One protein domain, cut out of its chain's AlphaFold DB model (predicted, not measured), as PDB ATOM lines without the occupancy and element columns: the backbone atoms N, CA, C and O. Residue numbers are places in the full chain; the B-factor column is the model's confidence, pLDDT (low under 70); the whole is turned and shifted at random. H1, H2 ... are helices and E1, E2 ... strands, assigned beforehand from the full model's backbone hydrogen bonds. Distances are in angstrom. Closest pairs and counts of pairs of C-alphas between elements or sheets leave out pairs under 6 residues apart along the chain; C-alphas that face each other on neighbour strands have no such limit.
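Overview. This is residues 60 to 115 and 197 to 260 of the 339 residues of the protein "RES domain-containing protein" of Enterococcus avium (UniProt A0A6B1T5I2). Four longer helices make the body in two layers: H2 and H3 fold back on each other as a hairpin, and H4 and H5 lie under them, H2 running alongside H4 while H3 crosses H5. A small strand hairpin, E1 and E2, follows H3, with H1 close to E1; E3 and the short H6 lie on the side of H4 and H5 away from H2 and H3. The printed part has 120 residues with six named helices and three named strands, in the order H1 H2 H3 E1 E2 H4 H5 H6 E3; the two-stranded sheet, E1 - E2, is antiparallel, and the class is mostly helix. The whole is compact, with a radius of gyration of the C-alphas of 14.3 A and spans of 42 by 33 by 26 A.

Along the chain. H1, residues 60 to 65, begins with C-alpha 60 at (27.108, -20.902, 18.586). H2 is residues 68 to 79, 17.6 A long, and H3 is residues 88 to 99, 15.7 A. E1, residues 101 to 103, and E2, residues 106 to 108, follow. After the cut come H4, residues 209 to 224, 21.4 A, beginning with C-alpha 209 at (22.377, -9.539, 18.626), and H5, residues 232 to 245, 20.8 A. H6 is residues 248 to 251. E3, residues 255 to 259, 13.7 A, ends with C-alpha 259 at (25.480, 2.898, 4.558).

Arrangement. The closest C-alphas of H1 and E1, those of Tyr 62 and Tyr 101, are 6.2 A apart. H2 and H3, a helical hairpin, touch at a shallow tilt of 26 degrees, opposite ways; their closest C-alphas, of Ile 71 and Ala 98, are 4.5 A apart. E1 and E2 are a hairpin, with N 101 and O 108 at 2.8 A and N 106 and O 103 at 2.9 A, within hydrogen-bond range. H4 touches H2 with residues 211 to 218 alone, at a shallow tilt of 9 degrees, the same way; the closest C-alphas, of Pro 68 and Ile 211, are 7.2 A apart. H5 touches H3 with residues 236 to 241 alone, at a steep tilt of 59 degrees; the closest C-alphas, of Gln 92 and Cys 240, are 6.1 A apart. H4 and H5, also a helical hairpin, only just touch, with 3 pairs of C-alphas within 8 A, the closest those of Phe 223 and Thr 238 at 6.4 A. H6 and H4 are apart. E3 pairs with no named strand; its closest C-alpha to H4 is that of Pro 259, 5.7 A from that of Thr 220. In H1 and H4 every O i to N i+4 pair is within hydrogen-bond range; in H2 and H3 7 of 8 are, in H5 7 of 10, and H6 is too short for such a pair.

Size, cuts and confidence. The C-alphas farthest apart, of Thr 60 and Asn 230, are 43.1 A apart. Residues 116 to 196 are not printed, and C-alphas 115 and 197 are 5.5 A apart across the cut. Of the links that are printed whole, none is long. Mean pLDDT of the printed part is 83.4; it is under 70 in residues 60 to 66, 103, 105 to 113 and 200 to 209.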
ATOM      1  N   THR A  60      26.263 -21.027  17.388       61.72
ATOM      2  CA  THR A  60      27.108 -20.902  18.586       61.72
ATOM      3  C   THR A  60      28.597 -21.056  18.271       61.72
ATOM      4  O   THR A  60      29.396 -20.250  18.736       61.72
ATOM      5  N   GLU A  61      28.987 -22.049  17.469       67.81
ATOM      6  CA  GLU A  61      30.382 -22.229  17.054       67.81
ATOM      7  C   GLU A  61      30.859 -21.084  16.163       67.81
ATOM      8  O   GLU A  61      31.980 -20.613  16.354       67.81
ATOM      9  N   TYR A  62      30.018 -20.619  15.226       63.41
ATOM     10  CA  TYR A  62      30.321 -19.468  14.369       63.41
ATOM     11  C   TYR A  62      30.719 -18.253  15.210       63.41
ATOM     12  O   TYR A  62      31.742 -17.611  14.979       63.41
ATOM     13  N   LEU A  63      29.951 -18.000  16.260       59.38
ATOM     14  CA  LEU A  63      30.053 -16.785  17.050       59.38
ATOM     15  C   LEU A  63      31.057 -16.863  18.192       59.38
ATOM     16  O   LEU A  63      31.702 -15.864  18.478       59.38
ATOM     17  N   GLN A  64      31.267 -18.038  18.791       65.56
ATOM     18  CA  GLN A  64      32.384 -18.255  19.719       65.56
ATOM     19  C   GLN A  64      33.745 -18.085  19.039       65.56
ATOM     20  O   GLN A  64      34.728 -17.778  19.707       65.56
ATOM     21  N   SER A  65      33.814 -18.295  17.723       67.25
ATOM     22  CA  SER A  65      35.053 -18.085  16.974       67.25
ATOM     23  C   SER A  65      35.322 -16.616  16.632       67.25
ATOM     24  O   SER A  65      36.474 -16.251  16.401       67.25
ATOM     25  N   LEU A  66      34.276 -15.779  16.587       68.25
ATOM     26  CA  LEU A  66      34.422 -14.349  16.354       68.25
ATOM     27  C   LEU A  66      34.769 -13.692  17.683       68.25
ATOM     28  O   LEU A  66      33.893 -13.320  18.459       68.25
ATOM     29  N   ASP A  67      36.067 -13.558  17.948       73.06
ATOM     30  CA  ASP A  67      36.548 -12.735  19.051       73.06
ATOM     31  C   ASP A  67      36.104 -11.287  18.800       73.06
ATOM     32  O   ASP A  67      36.556 -10.685  17.827       73.06
ATOM     33  N   PRO A  68      35.259 -10.674  19.647       71.00
ATOM     34  CA  PRO A  68      34.853  -9.292  19.438       71.00
ATOM     35  C   PRO A  68      36.038  -8.321  19.364       71.00
ATOM     36  O   PRO A  68      35.943  -7.297  18.691       71.00
ATOM     37  N   LYS A  69      37.171  -8.660  19.998       82.81
ATOM     38  CA  LYS A  69      38.408  -7.879  19.893       82.81
ATOM     39  C   LYS A  69      39.036  -7.966  18.506       82.81
ATOM     40  O   LYS A  69      39.777  -7.062  18.137       82.81
ATOM     41  N   SER A  70      38.764  -9.011  17.719       85.12
ATOM     42  CA  SER A  70      39.301  -9.137  16.360       85.12
ATOM     43  C   SER A  70      38.780  -8.032  15.441       85.12
ATOM     44  O   SER A  70      39.540  -7.539  14.609       85.12
ATOM     45  N   ILE A  71      37.536  -7.582  15.639       87.06
ATOM     46  CA  ILE A  71      36.939  -6.459  14.903       87.06
ATOM     47  C   ILE A  71      37.666  -5.153  15.247       87.06
ATOM     48  O   ILE A  71      38.047  -4.399  14.346       87.06
ATOM     49  N   ASP A  72      37.923  -4.908  16.532       89.25
ATOM     50  CA  ASP A  72      38.653  -3.721  16.991       89.25
ATOM     51  C   ASP A  72      40.108  -3.734  16.489       89.25
ATOM     52  O   ASP A  72      40.585  -2.747  15.923       89.25
ATOM     53  N   ILE A  73      40.787  -4.882  16.594       92.69
ATOM     54  CA  ILE A  73      42.159  -5.086  16.105       92.69
ATOM     55  C   ILE A  73      42.235  -4.885  14.589       92.69
ATOM     56  O   ILE A  73      43.169  -4.252  14.094       92.69
ATOM     57  N   ALA A  74      41.282  -5.422  13.824       93.50
ATOM     58  CA  ALA A  74      41.243  -5.227  12.380       93.50
ATOM     59  C   ALA A  74      41.017  -3.755  12.028       93.50
ATOM     60  O   ALA A  74      41.718  -3.224  11.169       93.50
ATOM     61  N   SER A  75      40.104  -3.082  12.732       92.62
ATOM     62  CA  SER A  75      39.842  -1.650  12.557       92.62
ATOM     63  C   SER A  75      41.100  -0.814  12.793       92.62
ATOM     64  O   SER A  75      41.416   0.073  12.000       92.62
ATOM     65  N   GLU A  76      41.851  -1.103  13.858       95.06
ATOM     66  CA  GLU A  76      43.116  -0.432  14.159       95.06
ATOM     67  C   GLU A  76      44.182  -0.711  13.092       95.06
ATOM     68  O   GLU A  76      44.812   0.218  12.583       95.06
ATOM     69  N   LYS A  77      44.348  -1.979  12.690       96.62
ATOM     70  CA  LYS A  77      45.293  -2.362  11.632       96.62
ATOM     71  C   LYS A  77      44.998  -1.630  10.333       96.62
ATOM     72  O   LYS A  77      45.914  -1.036   9.775       96.62
ATOM     73  N   LEU A  78      43.739  -1.628   9.888       96.44
ATOM     74  CA  LEU A  78      43.315  -0.922   8.681       96.44
ATOM     75  C   LEU A  78      43.656   0.569   8.777       96.44
ATOM     76  O   LEU A  78      44.287   1.104   7.870       96.44
ATOM     77  N   LYS A  79      43.332   1.244   9.887       94.44
ATOM     78  CA  LYS A  79      43.646   2.675  10.078       94.44
ATOM     79  C   LYS A  79      45.139   3.000   9.934       94.44
ATOM     80  O   LYS A  79      45.468   4.078   9.448       94.44
ATOM     81  N   ASN A  80      46.016   2.070  10.306       95.69
ATOM     82  CA  ASN A  80      47.468   2.258  10.305       95.69
ATOM     83  C   ASN A  80      48.170   1.787   9.015       95.69
ATOM     84  O   ASN A  80      49.397   1.873   8.920       95.69
ATOM     85  N   LEU A  81      47.433   1.291   8.013       96.06
ATOM     86  CA  LEU A  81      48.022   0.835   6.751       96.06
ATOM     87  C   LEU A  81      48.576   1.984   5.904       96.06
ATOM     88  O   LEU A  81      47.982   3.053   5.775       96.06
ATOM     89  N   ASN A  82      49.675   1.703   5.199       96.06
ATOM     90  CA  ASN A  82      50.090   2.514   4.061       96.06
ATOM     91  C   ASN A  82      49.423   1.995   2.779       96.06
ATOM     92  O   ASN A  82      49.944   1.113   2.092       96.06
ATOM     93  N   TYR A  83      48.280   2.586   2.443       94.69
ATOM     94  CA  TYR A  83      47.434   2.190   1.316       94.69
ATOM     95  C   TYR A  83      48.074   2.338  -0.069       94.69
ATOM     96  O   TYR A  83      47.579   1.754  -1.028       94.69
ATOM     97  N   THR A  84      49.187   3.061  -0.191       92.88
ATOM     98  CA  THR A  84      49.943   3.146  -1.453       92.88
ATOM     99  C   THR A  84      50.876   1.951  -1.671       92.88
ATOM    100  O   THR A  84      51.318   1.714  -2.790       92.88
ATOM    101  N   LYS A  85      51.180   1.190  -0.608       95.62
ATOM    102  CA  LYS A  85      52.146   0.075  -0.625       95.62
ATOM    103  C   LYS A  85      51.517  -1.280  -0.322       95.62
ATOM    104  O   LYS A  85      51.994  -2.293  -0.822       95.62
ATOM    105  N   VAL A  86      50.482  -1.301   0.515       96.81
ATOM    106  CA  VAL A  86      49.800  -2.532   0.928       96.81
ATOM    107  C   VAL A  86      49.147  -3.219  -0.275       96.81
ATOM    108  O   VAL A  86      48.633  -2.551  -1.176       96.81
ATOM    109  N   SER A  87      49.136  -4.550  -0.305       97.00
ATOM    110  CA  SER A  87      48.428  -5.314  -1.344       97.00
ATOM    111  C   SER A  87      46.943  -5.498  -1.000       97.00
ATOM    112  O   SER A  87      46.573  -5.490   0.173       97.00
ATOM    113  N   ASP A  88      46.085  -5.718  -2.003       95.81
ATOM    114  CA  ASP A  88      44.665  -6.034  -1.751       95.81
ATOM    115  C   ASP A  88      44.523  -7.336  -0.948       95.81
ATOM    116  O   ASP A  88      43.661  -7.437  -0.081       95.81
ATOM    117  N   SER A  89      45.423  -8.305  -1.159       95.50
ATOM    118  CA  SER A  89      45.433  -9.567  -0.407       95.50
ATOM    119  C   SER A  89      45.701  -9.379   1.089       95.50
ATOM    120  O   SER A  89      45.154 -10.102   1.920       95.50
ATOM    121  N   GLU A  90      46.502  -8.378   1.453       96.88
ATOM    122  CA  GLU A  90      46.785  -8.057   2.850       96.88
ATOM    123  C   GLU A  90      45.600  -7.330   3.498       96.88
ATOM    124  O   GLU A  90      45.195  -7.699   4.602       96.88
ATOM    125  N   ILE A  91      44.969  -6.387   2.781       97.06
ATOM    126  CA  ILE A  91      43.703  -5.762   3.207       97.06
ATOM    127  C   ILE A  91      42.641  -6.844   3.436       97.06
ATOM    128  O   ILE A  91      42.021  -6.895   4.499       97.06
ATOM    129  N   GLN A  92      42.469  -7.750   2.472       94.19
ATOM    130  CA  GLN A  92      41.534  -8.865   2.564       94.19
ATOM    131  C   GLN A  92      41.853  -9.770   3.756       94.19
ATOM    132  O   GLN A  92      40.943 -10.137   4.492       94.19
ATOM    133  N   SER A  93      43.124 -10.102   3.996       93.06
ATOM    134  CA  SER A  93      43.522 -10.924   5.145       93.06
ATOM    135  C   SER A  93      43.147 -10.270   6.481       93.06
ATOM    136  O   SER A  93      42.714 -10.968   7.401       93.06
ATOM    137  N   ILE A  94      43.290  -8.944   6.596       94.94
ATOM    138  CA  ILE A  94      42.861  -8.193   7.783       94.94
ATOM    139  C   ILE A  94      41.335  -8.229   7.904       94.94
ATOM    140  O   ILE A  94      40.822  -8.582   8.966       94.94
ATOM    141  N   LEU A  95      40.603  -7.959   6.822       92.94
ATOM    142  CA  LEU A  95      39.138  -8.017   6.806       92.94
ATOM    143  C   LEU A  95      38.610  -9.404   7.178       92.94
ATOM    144  O   LEU A  95      37.704  -9.517   7.997       92.94
ATOM    145  N   SER A  96      39.215 -10.474   6.661       89.56
ATOM    146  CA  SER A  96      38.848 -11.845   7.015       89.56
ATOM    147  C   SER A  96      39.073 -12.157   8.494       89.56
ATOM    148  O   SER A  96      38.438 -13.069   8.999       89.56
ATOM    149  N   SER A  97      39.944 -11.437   9.210       87.50
ATOM    150  CA  SER A  97      40.094 -11.628  10.662       87.50
ATOM    151  C   SER A  97      38.945 -11.029  11.486       87.50
ATOM    152  O   SER A  97      38.695 -11.491  12.597       87.50
ATOM    153  N   ALA A  98      38.235 -10.040  10.934       86.12
ATOM    154  CA  ALA A  98      37.060  -9.424  11.552       86.12
ATOM    155  C   ALA A  98      35.744 -10.039  11.070       86.12
ATOM    156  O   ALA A  98      34.790 -10.149  11.834       86.12
ATOM    157  N   LEU A  99      35.685 -10.391   9.787       84.00
ATOM    158  CA  LEU A  99      34.448 -10.776   9.123       84.00
ATOM    159  C   LEU A  99      34.325 -12.287   8.950       84.00
ATOM    160  O   LEU A  99      33.214 -12.787   9.006       84.00
ATOM    161  N   ALA A 100      35.420 -13.023   8.729       80.94
ATOM    162  CA  ALA A 100      35.331 -14.442   8.399       80.94
ATOM    163  C   ALA A 100      35.377 -15.338   9.639       80.94
ATOM    164  O   ALA A 100      36.207 -15.174  10.531       80.94
ATOM    165  N   TYR A 101      34.554 -16.376   9.611       72.25
ATOM    166  CA  TYR A 101      34.693 -17.535  10.474       72.25
ATOM    167  C   TYR A 101      35.857 -18.393  10.016       72.25
ATOM    168  O   TYR A 101      35.922 -18.739   8.837       72.25
ATOM    169  N   LYS A 102      36.732 -18.790  10.938       71.19
ATOM    170  CA  LYS A 102      37.788 -19.769  10.670       71.19
ATOM    171  C   LYS A 102      37.732 -20.880  11.710       71.19
ATOM    172  O   LYS A 102      37.931 -20.622  12.894       71.19
ATOM    173  N   LYS A 103      37.516 -22.116  11.260       67.12
ATOM    174  CA  LYS A 103      37.688 -23.326  12.074       67.12
ATOM    175  C   LYS A 103      38.401 -24.382  11.246       67.12
ATOM    176  O   LYS A 103      37.975 -24.707  10.138       67.12
ATOM    177  N   ASP A 104      39.498 -24.895  11.790       71.62
ATOM    178  CA  ASP A 104      40.376 -25.863  11.135       71.62
ATOM    179  C   ASP A 104      40.821 -25.387   9.735       71.62
ATOM    180  O   ASP A 104      41.535 -24.390   9.613       71.62
ATOM    181  N   PHE A 105      40.383 -26.072   8.673       62.72
ATOM    182  CA  PHE A 105      40.699 -25.760   7.273       62.72
ATOM    183  C   PHE A 105      39.567 -25.017   6.544       62.72
ATOM    184  O   PHE A 105      39.654 -24.802   5.334       62.72
ATOM    185  N   VAL A 106      38.494 -24.649   7.251       56.78
ATOM    186  CA  VAL A 106      37.300 -24.023   6.675       56.78
ATOM    187  C   VAL A 106      37.256 -22.545   7.054       56.78
ATOM    188  O   VAL A 106      37.311 -22.189   8.231       56.78
ATOM    189  N   SER A 107      37.120 -21.687   6.039       60.91
ATOM    190  CA  SER A 107      36.809 -20.270   6.210       60.91
ATOM    191  C   SER A 107      35.408 -20.006   5.666       60.91
ATOM    192  O   SER A 107      35.179 -20.227   4.479       60.91
ATOM    193  N   LEU A 108      34.479 -19.531   6.499       62.03
ATOM    194  CA  LEU A 108      33.165 -19.072   6.035       62.03
ATOM    195  C   LEU A 108      33.131 -17.552   6.047       62.03
ATOM    196  O   LEU A 108      33.560 -16.918   7.010       62.03
ATOM    197  N   LEU A 109      32.631 -16.975   4.962       64.62
ATOM    198  CA  LEU A 109      32.424 -15.540   4.848       64.62
ATOM    199  C   LEU A 109      30.957 -15.237   5.176       64.62
ATOM    200  O   LEU A 109      30.084 -15.992   4.740       64.62
ATOM    201  N   PRO A 110      30.666 -14.159   5.919       58.03
ATOM    202  CA  PRO A 110      29.310 -13.676   6.088       58.03
ATOM    203  C   PRO A 110      28.827 -13.231   4.714       58.03
ATOM    204  O   PRO A 110      29.234 -12.185   4.220       58.03
ATOM    205  N   MET A 111      27.996 -14.051   4.080       57.56
ATOM    206  CA  MET A 111      27.272 -13.636   2.891       57.56
ATOM    207  C   MET A 111      25.924 -13.099   3.346       57.56
ATOM    208  O   MET A 111      25.149 -13.811   3.987       57.56
ATOM    209  N   SER A 112      25.643 -11.838   3.038       58.16
ATOM    210  CA  SER A 112      24.310 -11.289   3.261       58.16
ATOM    211  C   SER A 112      23.346 -11.931   2.272       58.16
ATOM    212  O   SER A 112      23.400 -11.663   1.076       58.16
ATOM    213  N   THR A 113      22.453 -12.780   2.777       59.28
ATOM    214  CA  THR A 113      21.259 -13.216   2.039       59.28
ATOM    215  C   THR A 113      20.149 -12.169   2.104       59.28
ATOM    216  O   THR A 113      19.106 -12.340   1.477       59.28
ATOM    217  N   SER A 114      20.338 -11.100   2.889       70.00
ATOM    218  CA  SER A 114      19.373 -10.013   2.963       70.00
ATOM    219  C   SER A 114      19.472  -9.165   1.698       70.00
ATOM    220  O   SER A 114      20.516  -8.585   1.384       70.00
ATOM    221  N   CYS A 115      18.371  -9.132   0.957       85.31
ATOM    222  CA  CYS A 115      18.226  -8.283  -0.207       85.31
ATOM    223  C   CYS A 115      17.486  -7.002   0.179       85.31
ATOM    224  O   CYS A 115      16.614  -6.999   1.050       85.31
ATOM    225  N   ASN A 197      22.405  -6.074   0.474       90.06
ATOM    226  CA  ASN A 197      22.423  -5.141   1.588       90.06
ATOM    227  C   ASN A 197      23.728  -5.285   2.386       90.06
ATOM    228  O   ASN A 197      23.952  -6.304   3.051       90.06
ATOM    229  N   ILE A 198      24.588  -4.271   2.300       89.69
ATOM    230  CA  ILE A 198      25.797  -4.132   3.112       89.69
ATOM    231  C   ILE A 198      25.395  -3.483   4.434       89.69
ATOM    232  O   ILE A 198      24.809  -2.406   4.443       89.69
ATOM    233  N   ALA A 199      25.759  -4.124   5.546       82.31
ATOM    234  CA  ALA A 199      25.370  -3.710   6.895       82.31
ATOM    235  C   ALA A 199      23.837  -3.601   7.071       82.31
ATOM    236  O   ALA A 199      23.334  -2.518   7.385       82.31
ATOM    237  N   PRO A 200      23.075  -4.698   6.869       67.31
ATOM    238  CA  PRO A 200      21.639  -4.676   7.112       67.31
ATOM    239  C   PRO A 200      21.341  -4.206   8.536       67.31
ATOM    240  O   PRO A 200      22.094  -4.498   9.471       67.31
ATOM    241  N   SER A 201      20.246  -3.461   8.689       64.12
ATOM    242  CA  SER A 201      19.802  -2.981   9.993       64.12
ATOM    243  C   SER A 201      19.670  -4.152  10.958       64.12
ATOM    244  O   SER A 201      19.036  -5.162  10.662       64.12
ATOM    245  N   TYR A 202      20.300  -3.983  12.110       61.19
ATOM    246  CA  TYR A 202      20.253  -4.911  13.221       61.19
ATOM    247  C   TYR A 202      18.803  -5.208  13.639       61.19
ATOM    248  O   TYR A 202      17.988  -4.293  13.770       61.19
ATOM    249  N   ILE A 203      18.501  -6.486  13.866       58.00
ATOM    250  CA  ILE A 203      17.204  -6.945  14.363       58.00
ATOM    251  C   ILE A 203      17.417  -7.459  15.793       58.00
ATOM    252  O   ILE A 203      18.169  -8.410  15.998       58.00
ATOM    253  N   ASP A 204      16.752  -6.853  16.783       55.66
ATOM    254  CA  ASP A 204      16.867  -7.236  18.208       55.66
ATOM    255  C   ASP A 204      16.459  -8.693  18.482       55.66
ATOM    256  O   ASP A 204      16.946  -9.310  19.425       55.66
ATOM    257  N   SER A 205      15.586  -9.260  17.645       54.44
ATOM    258  CA  SER A 205      15.189 -10.671  17.692       54.44
ATOM    259  C   SER A 205      16.113 -11.603  16.904       54.44
ATOM    260  O   SER A 205      15.798 -12.786  16.756       54.44
ATOM    261  N   SER A 206      17.233 -11.095  16.378       63.06
ATOM    262  CA  SER A 206      18.270 -11.945  15.803       63.06
ATOM    263  C   SER A 206      18.788 -12.912  16.857       63.06
ATOM    264  O   SER A 206      18.759 -12.660  18.063       63.06
ATOM    265  N   GLN A 207      19.266 -14.060  16.401       58.84
ATOM    266  CA  GLN A 207      19.689 -15.103  17.319       58.84
ATOM    267  C   GLN A 207      20.939 -14.689  18.121       58.84
ATOM    268  O   GLN A 207      21.157 -15.234  19.202       58.84
ATOM    269  N   TYR A 208      21.742 -13.726  17.631       64.56
ATOM    270  CA  TYR A 208      22.953 -13.248  18.313       64.56
ATOM    271  C   TYR A 208      23.208 -11.755  18.120       64.56
ATOM    272  O   TYR A 208      24.083 -11.331  17.353       64.56
ATOM    273  N   PRO A 209      22.481 -10.950  18.891       69.38
ATOM    274  CA  PRO A 209      22.377  -9.539  18.626       69.38
ATOM    275  C   PRO A 209      23.691  -8.749  18.756       69.38
ATOM    276  O   PRO A 209      23.968  -7.844  17.970       69.38
ATOM    277  N   GLU A 210      24.541  -9.080  19.729       74.06
ATOM    278  CA  GLU A 210      25.741  -8.280  20.011       74.06
ATOM    279  C   GLU A 210      26.781  -8.334  18.877       74.06
ATOM    280  O   GLU A 210      27.370  -7.311  18.519       74.06
ATOM    281  N   ILE A 211      27.009  -9.515  18.296       73.12
ATOM    282  CA  ILE A 211      28.004  -9.697  17.230       73.12
ATOM    283  C   ILE A 211      27.485  -9.118  15.917       73.12
ATOM    284  O   ILE A 211      28.228  -8.405  15.244       73.12
ATOM    285  N   GLU A 212      26.212  -9.343  15.583       76.06
ATOM    286  CA  GLU A 212      25.584  -8.709  14.419       76.06
ATOM    287  C   GLU A 212      25.647  -7.185  14.523       76.06
ATOM    288  O   GLU A 212      26.031  -6.511  13.566       76.06
ATOM    289  N   LYS A 213      25.392  -6.635  15.716       79.56
ATOM    290  CA  LYS A 213      25.558  -5.207  15.989       79.56
ATOM    291  C   LYS A 213      27.003  -4.749  15.789       79.56
ATOM    292  O   LYS A 213      27.211  -3.707  15.171       79.56
ATOM    293  N   LYS A 214      28.010  -5.490  16.268       82.50
ATOM    294  CA  LYS A 214      29.434  -5.137  16.091       82.50
ATOM    295  C   LYS A 214      29.879  -5.199  14.631       82.50
ATOM    296  O   LYS A 214      30.514  -4.258  14.165       82.50
ATOM    297  N   VAL A 215      29.509  -6.247  13.897       84.12
ATOM    298  CA  VAL A 215      29.801  -6.372  12.458       84.12
ATOM    299  C   VAL A 215      29.083  -5.278  11.671       84.12
ATOM    300  O   VAL A 215      29.711  -4.597  10.865       84.12
ATOM    301  N   GLY A 216      27.797  -5.049  11.940       85.81
ATOM    302  CA  GLY A 216      27.027  -3.969  11.323       85.81
ATOM    303  C   GLY A 216      27.628  -2.593  11.610       85.81
ATOM    304  O   GLY A 216      27.761  -1.784  10.696       85.81
ATOM    305  N   THR A 217      28.082  -2.353  12.843       87.31
ATOM    306  CA  THR A 217      28.779  -1.114  13.232       87.31
ATOM    307  C   THR A 217      30.113  -0.976  12.503       87.31
ATOM    308  O   THR A 217      30.404   0.089  11.967       87.31
ATOM    309  N   PHE A 218      30.909  -2.044  12.425       91.19
ATOM    310  CA  PHE A 218      32.168  -2.056  11.680       91.19
ATOM    311  C   PHE A 218      31.948  -1.721  10.201       91.19
ATOM    312  O   PHE A 218      32.546  -0.777   9.692       91.19
ATOM    313  N   LEU A 219      31.042  -2.435   9.527       92.00
ATOM    314  CA  LEU A 219      30.716  -2.190   8.122       92.00
ATOM    315  C   LEU A 219      30.166  -0.777   7.914       92.00
ATOM    316  O   LEU A 219      30.591  -0.097   6.985       92.00
ATOM    317  N   THR A 220      29.284  -0.307   8.799       91.62
ATOM    318  CA  THR A 220      28.774   1.070   8.770       91.62
ATOM    319  C   THR A 220      29.905   2.073   8.881       91.62
ATOM    320  O   THR A 220      29.962   2.992   8.074       91.62
ATOM    321  N   ASN A 221      30.848   1.888   9.802       92.69
ATOM    322  CA  ASN A 221      31.978   2.796   9.976       92.69
ATOM    323  C   ASN A 221      32.910   2.799   8.758       92.69
ATOM    324  O   ASN A 221      33.328   3.867   8.318       92.69
ATOM    325  N   GLU A 222      33.220   1.635   8.182       94.00
ATOM    326  CA  GLU A 222      34.062   1.560   6.984       94.00
ATOM    327  C   GLU A 222      33.375   2.182   5.760       94.00
ATOM    328  O   GLU A 222      34.006   2.930   5.010       94.00
ATOM    329  N   PHE A 223      32.074   1.933   5.578       94.06
ATOM    330  CA  PHE A 223      31.296   2.483   4.469       94.06
ATOM    331  C   PHE A 223      30.837   3.917   4.676       94.06
ATOM    332  O   PHE A 223      30.498   4.540   3.687       94.06
ATOM    333  N   SER A 224      30.832   4.471   5.886       91.75
ATOM    334  CA  SER A 224      30.492   5.882   6.128       91.75
ATOM    335  C   SER A 224      31.719   6.765   6.350       91.75
ATOM    336  O   SER A 224      31.589   7.986   6.392       91.75
ATOM    337  N   ARG A 225      32.923   6.177   6.425       91.56
ATOM    338  CA  ARG A 225      34.186   6.901   6.606       91.56
ATOM    339  C   ARG A 225      34.331   8.028   5.582       91.56
ATOM    340  O   ARG A 225      34.298   7.780   4.370       91.56
ATOM    341  N   ASP A 226      34.563   9.243   6.075       90.00
ATOM    342  CA  ASP A 226      34.972  10.358   5.226       90.00
ATOM    343  C   ASP A 226      36.431  10.165   4.795       90.00
ATOM    344  O   ASP A 226      37.335   9.976   5.615       90.00
ATOM    345  N   VAL A 227      36.643  10.153   3.482       91.75
ATOM    346  CA  VAL A 227      37.948   9.945   2.856       91.75
ATOM    347  C   VAL A 227      38.317  11.237   2.127       91.75
ATOM    348  O   VAL A 227      37.569  11.677   1.247       91.75
ATOM    349  N   PRO A 228      39.456  11.866   2.473       90.62
ATOM    350  CA  PRO A 228      39.950  13.028   1.747       90.62
ATOM    351  C   PRO A 228      40.201  12.703   0.272       90.62
ATOM    352  O   PRO A 228      40.730  11.640  -0.044       90.62
ATOM    353  N   THR A 229      39.915  13.646  -0.628       86.44
ATOM    354  CA  THR A 229      40.038  13.467  -2.090       86.44
ATOM    355  C   THR A 229      41.448  13.065  -2.549       86.44
ATOM    356  O   THR A 229      41.610  12.466  -3.607       86.44
ATOM    357  N   ASN A 230      42.486  13.372  -1.768       90.56
ATOM    358  CA  ASN A 230      43.873  12.987  -2.043       90.56
ATOM    359  C   ASN A 230      44.298  11.653  -1.399       90.56
ATOM    360  O   ASN A 230      45.487  11.345  -1.408       90.56
ATOM    361  N   LYS A 231      43.358  10.902  -0.811       93.94
ATOM    362  CA  LYS A 231      43.579   9.608  -0.143       93.94
ATOM    363  C   LYS A 231      42.588   8.529  -0.600       93.94
ATOM    364  O   LYS A 231      42.191   7.655   0.173       93.94
ATOM    365  N   ASN A 232      42.149   8.602  -1.856       93.81
ATOM    366  CA  ASN A 232      41.133   7.709  -2.422       93.81
ATOM    367  C   ASN A 232      41.526   6.223  -2.347       93.81
ATOM    368  O   ASN A 232      40.657   5.357  -2.310       93.81
ATOM    369  N   GLU A 233      42.816   5.898  -2.248       95.88
ATOM    370  CA  GLU A 233      43.312   4.539  -2.025       95.88
ATOM    371  C   GLU A 233      42.766   3.873  -0.747       95.88
ATOM    372  O   GLU A 233      42.750   2.645  -0.664       95.88
ATOM    373  N   ILE A 234      42.263   4.641   0.227       96.38
ATOM    374  CA  ILE A 234      41.582   4.102   1.417       96.38
ATOM    375  C   ILE A 234      40.317   3.324   1.019       96.38
ATOM    376  O   ILE A 234      39.990   2.317   1.650       96.38
ATOM    377  N   TYR A 235      39.641   3.716  -0.069       96.62
ATOM    378  CA  TYR A 235      38.465   3.001  -0.571       96.62
ATOM    379  C   TYR A 235      38.769   1.573  -1.038       96.62
ATOM    380  O   TYR A 235      37.842   0.781  -1.213       96.62
ATOM    381  N   ARG A 236      40.044   1.177  -1.165       96.94
ATOM    382  CA  ARG A 236      40.416  -0.231  -1.378       96.94
ATOM    383  C   ARG A 236      39.836  -1.155  -0.305       96.94
ATOM    384  O   ARG A 236      39.538  -2.303  -0.614       96.94
ATOM    385  N   ILE A 237      39.601  -0.658   0.915       96.75
ATOM    386  CA  ILE A 237      38.902  -1.411   1.967       96.75
ATOM    387  C   ILE A 237      37.483  -1.769   1.532       96.75
ATOM    388  O   ILE A 237      37.136  -2.946   1.502       96.75
ATOM    389  N   THR A 238      36.664  -0.778   1.177       96.50
ATOM    390  CA  THR A 238      35.259  -1.023   0.821       96.50
ATOM    391  C   THR A 238      35.133  -1.793  -0.492       96.50
ATOM    392  O   THR A 238      34.255  -2.644  -0.593       96.50
ATOM    393  N   ASN A 239      36.077  -1.620  -1.429       95.56
ATOM    394  CA  ASN A 239      36.198  -2.465  -2.627       95.56
ATOM    395  C   ASN A 239      36.531  -3.930  -2.275       95.56
ATOM    396  O   ASN A 239      36.020  -4.852  -2.905       95.56
ATOM    397  N   CYS A 240      37.388  -4.187  -1.279       94.44
ATOM    398  CA  CYS A 240      37.649  -5.556  -0.826       94.44
ATOM    399  C   CYS A 240      36.423  -6.158  -0.128       94.44
ATOM    400  O   CYS A 240      36.138  -7.338  -0.319       94.44
ATOM    401  N   ILE A 241      35.697  -5.358   0.662       93.25
ATOM    402  CA  ILE A 241      34.476  -5.811   1.335       93.25
ATOM    403  C   ILE A 241      33.421  -6.228   0.304       93.25
ATOM    404  O   ILE A 241      32.935  -7.356   0.368       93.25
ATOM    405  N   GLU A 242      33.097  -5.362  -0.658       92.12
ATOM    406  CA  GLU A 242      32.072  -5.665  -1.664       92.12
ATOM    407  C   GLU A 242      32.454  -6.870  -2.536       92.12
ATOM    408  O   GLU A 242      31.661  -7.803  -2.650       92.12
ATOM    409  N   ASN A 243      33.699  -6.940  -3.024       89.62
ATOM    410  CA  ASN A 243      34.080  -7.979  -3.984       89.62
ATOM    411  C   ASN A 243      34.155  -9.374  -3.353       89.62
ATOM    412  O   ASN A 243      33.858 -10.367  -4.016       89.62
ATOM    413  N   PHE A 244      34.605  -9.469  -2.097       87.62
ATOM    414  CA  PHE A 244      34.847 -10.764  -1.454       87.62
ATOM    415  C   PHE A 244      33.727 -11.216  -0.529       87.62
ATOM    416  O   PHE A 244      33.462 -12.412  -0.452       87.62
ATOM    417  N   PHE A 245      33.096 -10.293   0.196       86.25
ATOM    418  CA  PHE A 245      32.121 -10.639   1.232       86.25
ATOM    419  C   PHE A 245      30.681 -10.390   0.777       86.25
ATOM    420  O   PHE A 245      29.773 -11.089   1.217       86.25
ATOM    421  N   PHE A 246      30.469  -9.443  -0.141       89.25
ATOM    422  CA  PHE A 246      29.144  -9.073  -0.642       89.25
ATOM    423  C   PHE A 246      29.063  -9.107  -2.182       89.25
ATOM    424  O   PHE A 246      28.600  -8.136  -2.789       89.25
ATOM    425  N   PRO A 247      29.504 -10.195  -2.847       88.94
ATOM    426  CA  PRO A 247      29.554 -10.243  -4.303       88.94
ATOM    427  C   PRO A 247      28.145 -10.312  -4.904       88.94
ATOM    428  O   PRO A 247      27.466 -11.338  -4.826       88.94
ATOM    429  N   TYR A 248      27.721  -9.242  -5.576       88.69
ATOM    430  CA  TYR A 248      26.381  -9.158  -6.174       88.69
ATOM    431  C   TYR A 248      26.127 -10.231  -7.249       88.69
ATOM    432  O   TYR A 248      25.037 -10.799  -7.321       88.69
ATOM    433  N   LYS A 249      27.157 -10.570  -8.040       87.44
ATOM    434  CA  LYS A 249      27.048 -11.512  -9.169       87.44
ATOM    435  C   LYS A 249      26.734 -12.944  -8.754       87.44
ATOM    436  O   LYS A 249      26.086 -13.653  -9.511       87.44
ATOM    437  N   ILE A 250      27.191 -13.387  -7.579       82.75
ATOM    438  CA  ILE A 250      26.985 -14.780  -7.134       82.75
ATOM    439  C   ILE A 250      25.491 -15.077  -6.929       82.75
ATOM    440  O   ILE A 250      25.060 -16.222  -7.059       82.75
ATOM    441  N   HIS A 251      24.702 -14.042  -6.652       78.81
ATOM    442  CA  HIS A 251      23.292 -14.151  -6.302       78.81
ATOM    443  C   HIS A 251      22.359 -13.465  -7.306       78.81
ATOM    444  O   HIS A 251      21.180 -13.303  -7.007       78.81
ATOM    445  N   ASN A 252      22.864 -13.084  -8.486       88.75
ATOM    446  CA  ASN A 252      22.105 -12.360  -9.513       88.75
ATOM    447  C   ASN A 252      21.436 -11.072  -8.995       88.75
ATOM    448  O   ASN A 252      20.335 -10.734  -9.423       88.75
ATOM    449  N   PHE A 253      22.083 -10.364  -8.068       94.19
ATOM    450  CA  PHE A 253      21.640  -9.027  -7.678       94.19
ATOM    451  C   PHE A 253      22.019  -7.997  -8.750       94.19
ATOM    452  O   PHE A 253      22.862  -8.248  -9.604       94.19
ATOM    453  N   ASP A 254      21.429  -6.811  -8.673       96.94
ATOM    454  CA  ASP A 254      21.657  -5.679  -9.576       96.94
ATOM    455  C   ASP A 254      22.752  -4.717  -9.078       96.94
ATOM    456  O   ASP A 254      23.171  -3.800  -9.787       96.94
ATOM    457  N   GLY A 255      23.223  -4.898  -7.843       96.12
ATOM    458  CA  GLY A 255      24.242  -4.056  -7.220       96.12
ATOM    459  C   GLY A 255      24.196  -4.104  -5.696       96.12
ATOM    460  O   GLY A 255      23.915  -5.150  -5.106       96.12
ATOM    461  N   TRP A 256      24.453  -2.961  -5.058       95.50
ATOM    462  CA  TRP A 256      24.579  -2.834  -3.606       95.50
ATOM    463  C   TRP A 256      23.741  -1.696  -3.033       95.50
ATOM    464  O   TRP A 256      23.676  -0.593  -3.580       95.50
ATOM    465  N   ASN A 257      23.182  -1.959  -1.859       94.88
ATOM    466  CA  ASN A 257      22.694  -0.964  -0.921       94.88
ATOM    467  C   ASN A 257      23.685  -0.909   0.247       94.88
ATOM    468  O   ASN A 257      24.020  -1.950   0.809       94.88
ATOM    469  N   TYR A 258      24.181   0.273   0.598       93.88
ATOM    470  CA  TYR A 258      25.235   0.417   1.607       93.88
ATOM    471  C   TYR A 258      25.034   1.662   2.476       93.88
ATOM    472  O   TYR A 258      24.339   2.584   2.053       93.88
ATOM    473  N   PRO A 259      25.628   1.739   3.678       92.19
ATOM    474  CA  PRO A 259      25.480   2.898   4.558       92.19
ATOM    475  C   PRO A 259      25.953   4.202   3.902       92.19
ATOM    476  O   PRO A 259      27.028   4.259   3.301       92.19
ATOM    477  N   SER A 260      25.147   5.260   4.021       91.31
ATOM    478  CA  SER A 260      25.496   6.600   3.537       91.31
ATOM    479  C   SER A 260      26.598   7.218   4.404       91.31
ATOM    480  O   SER A 260      26.605   7.048   5.622       91.31
TER     481      SER A 260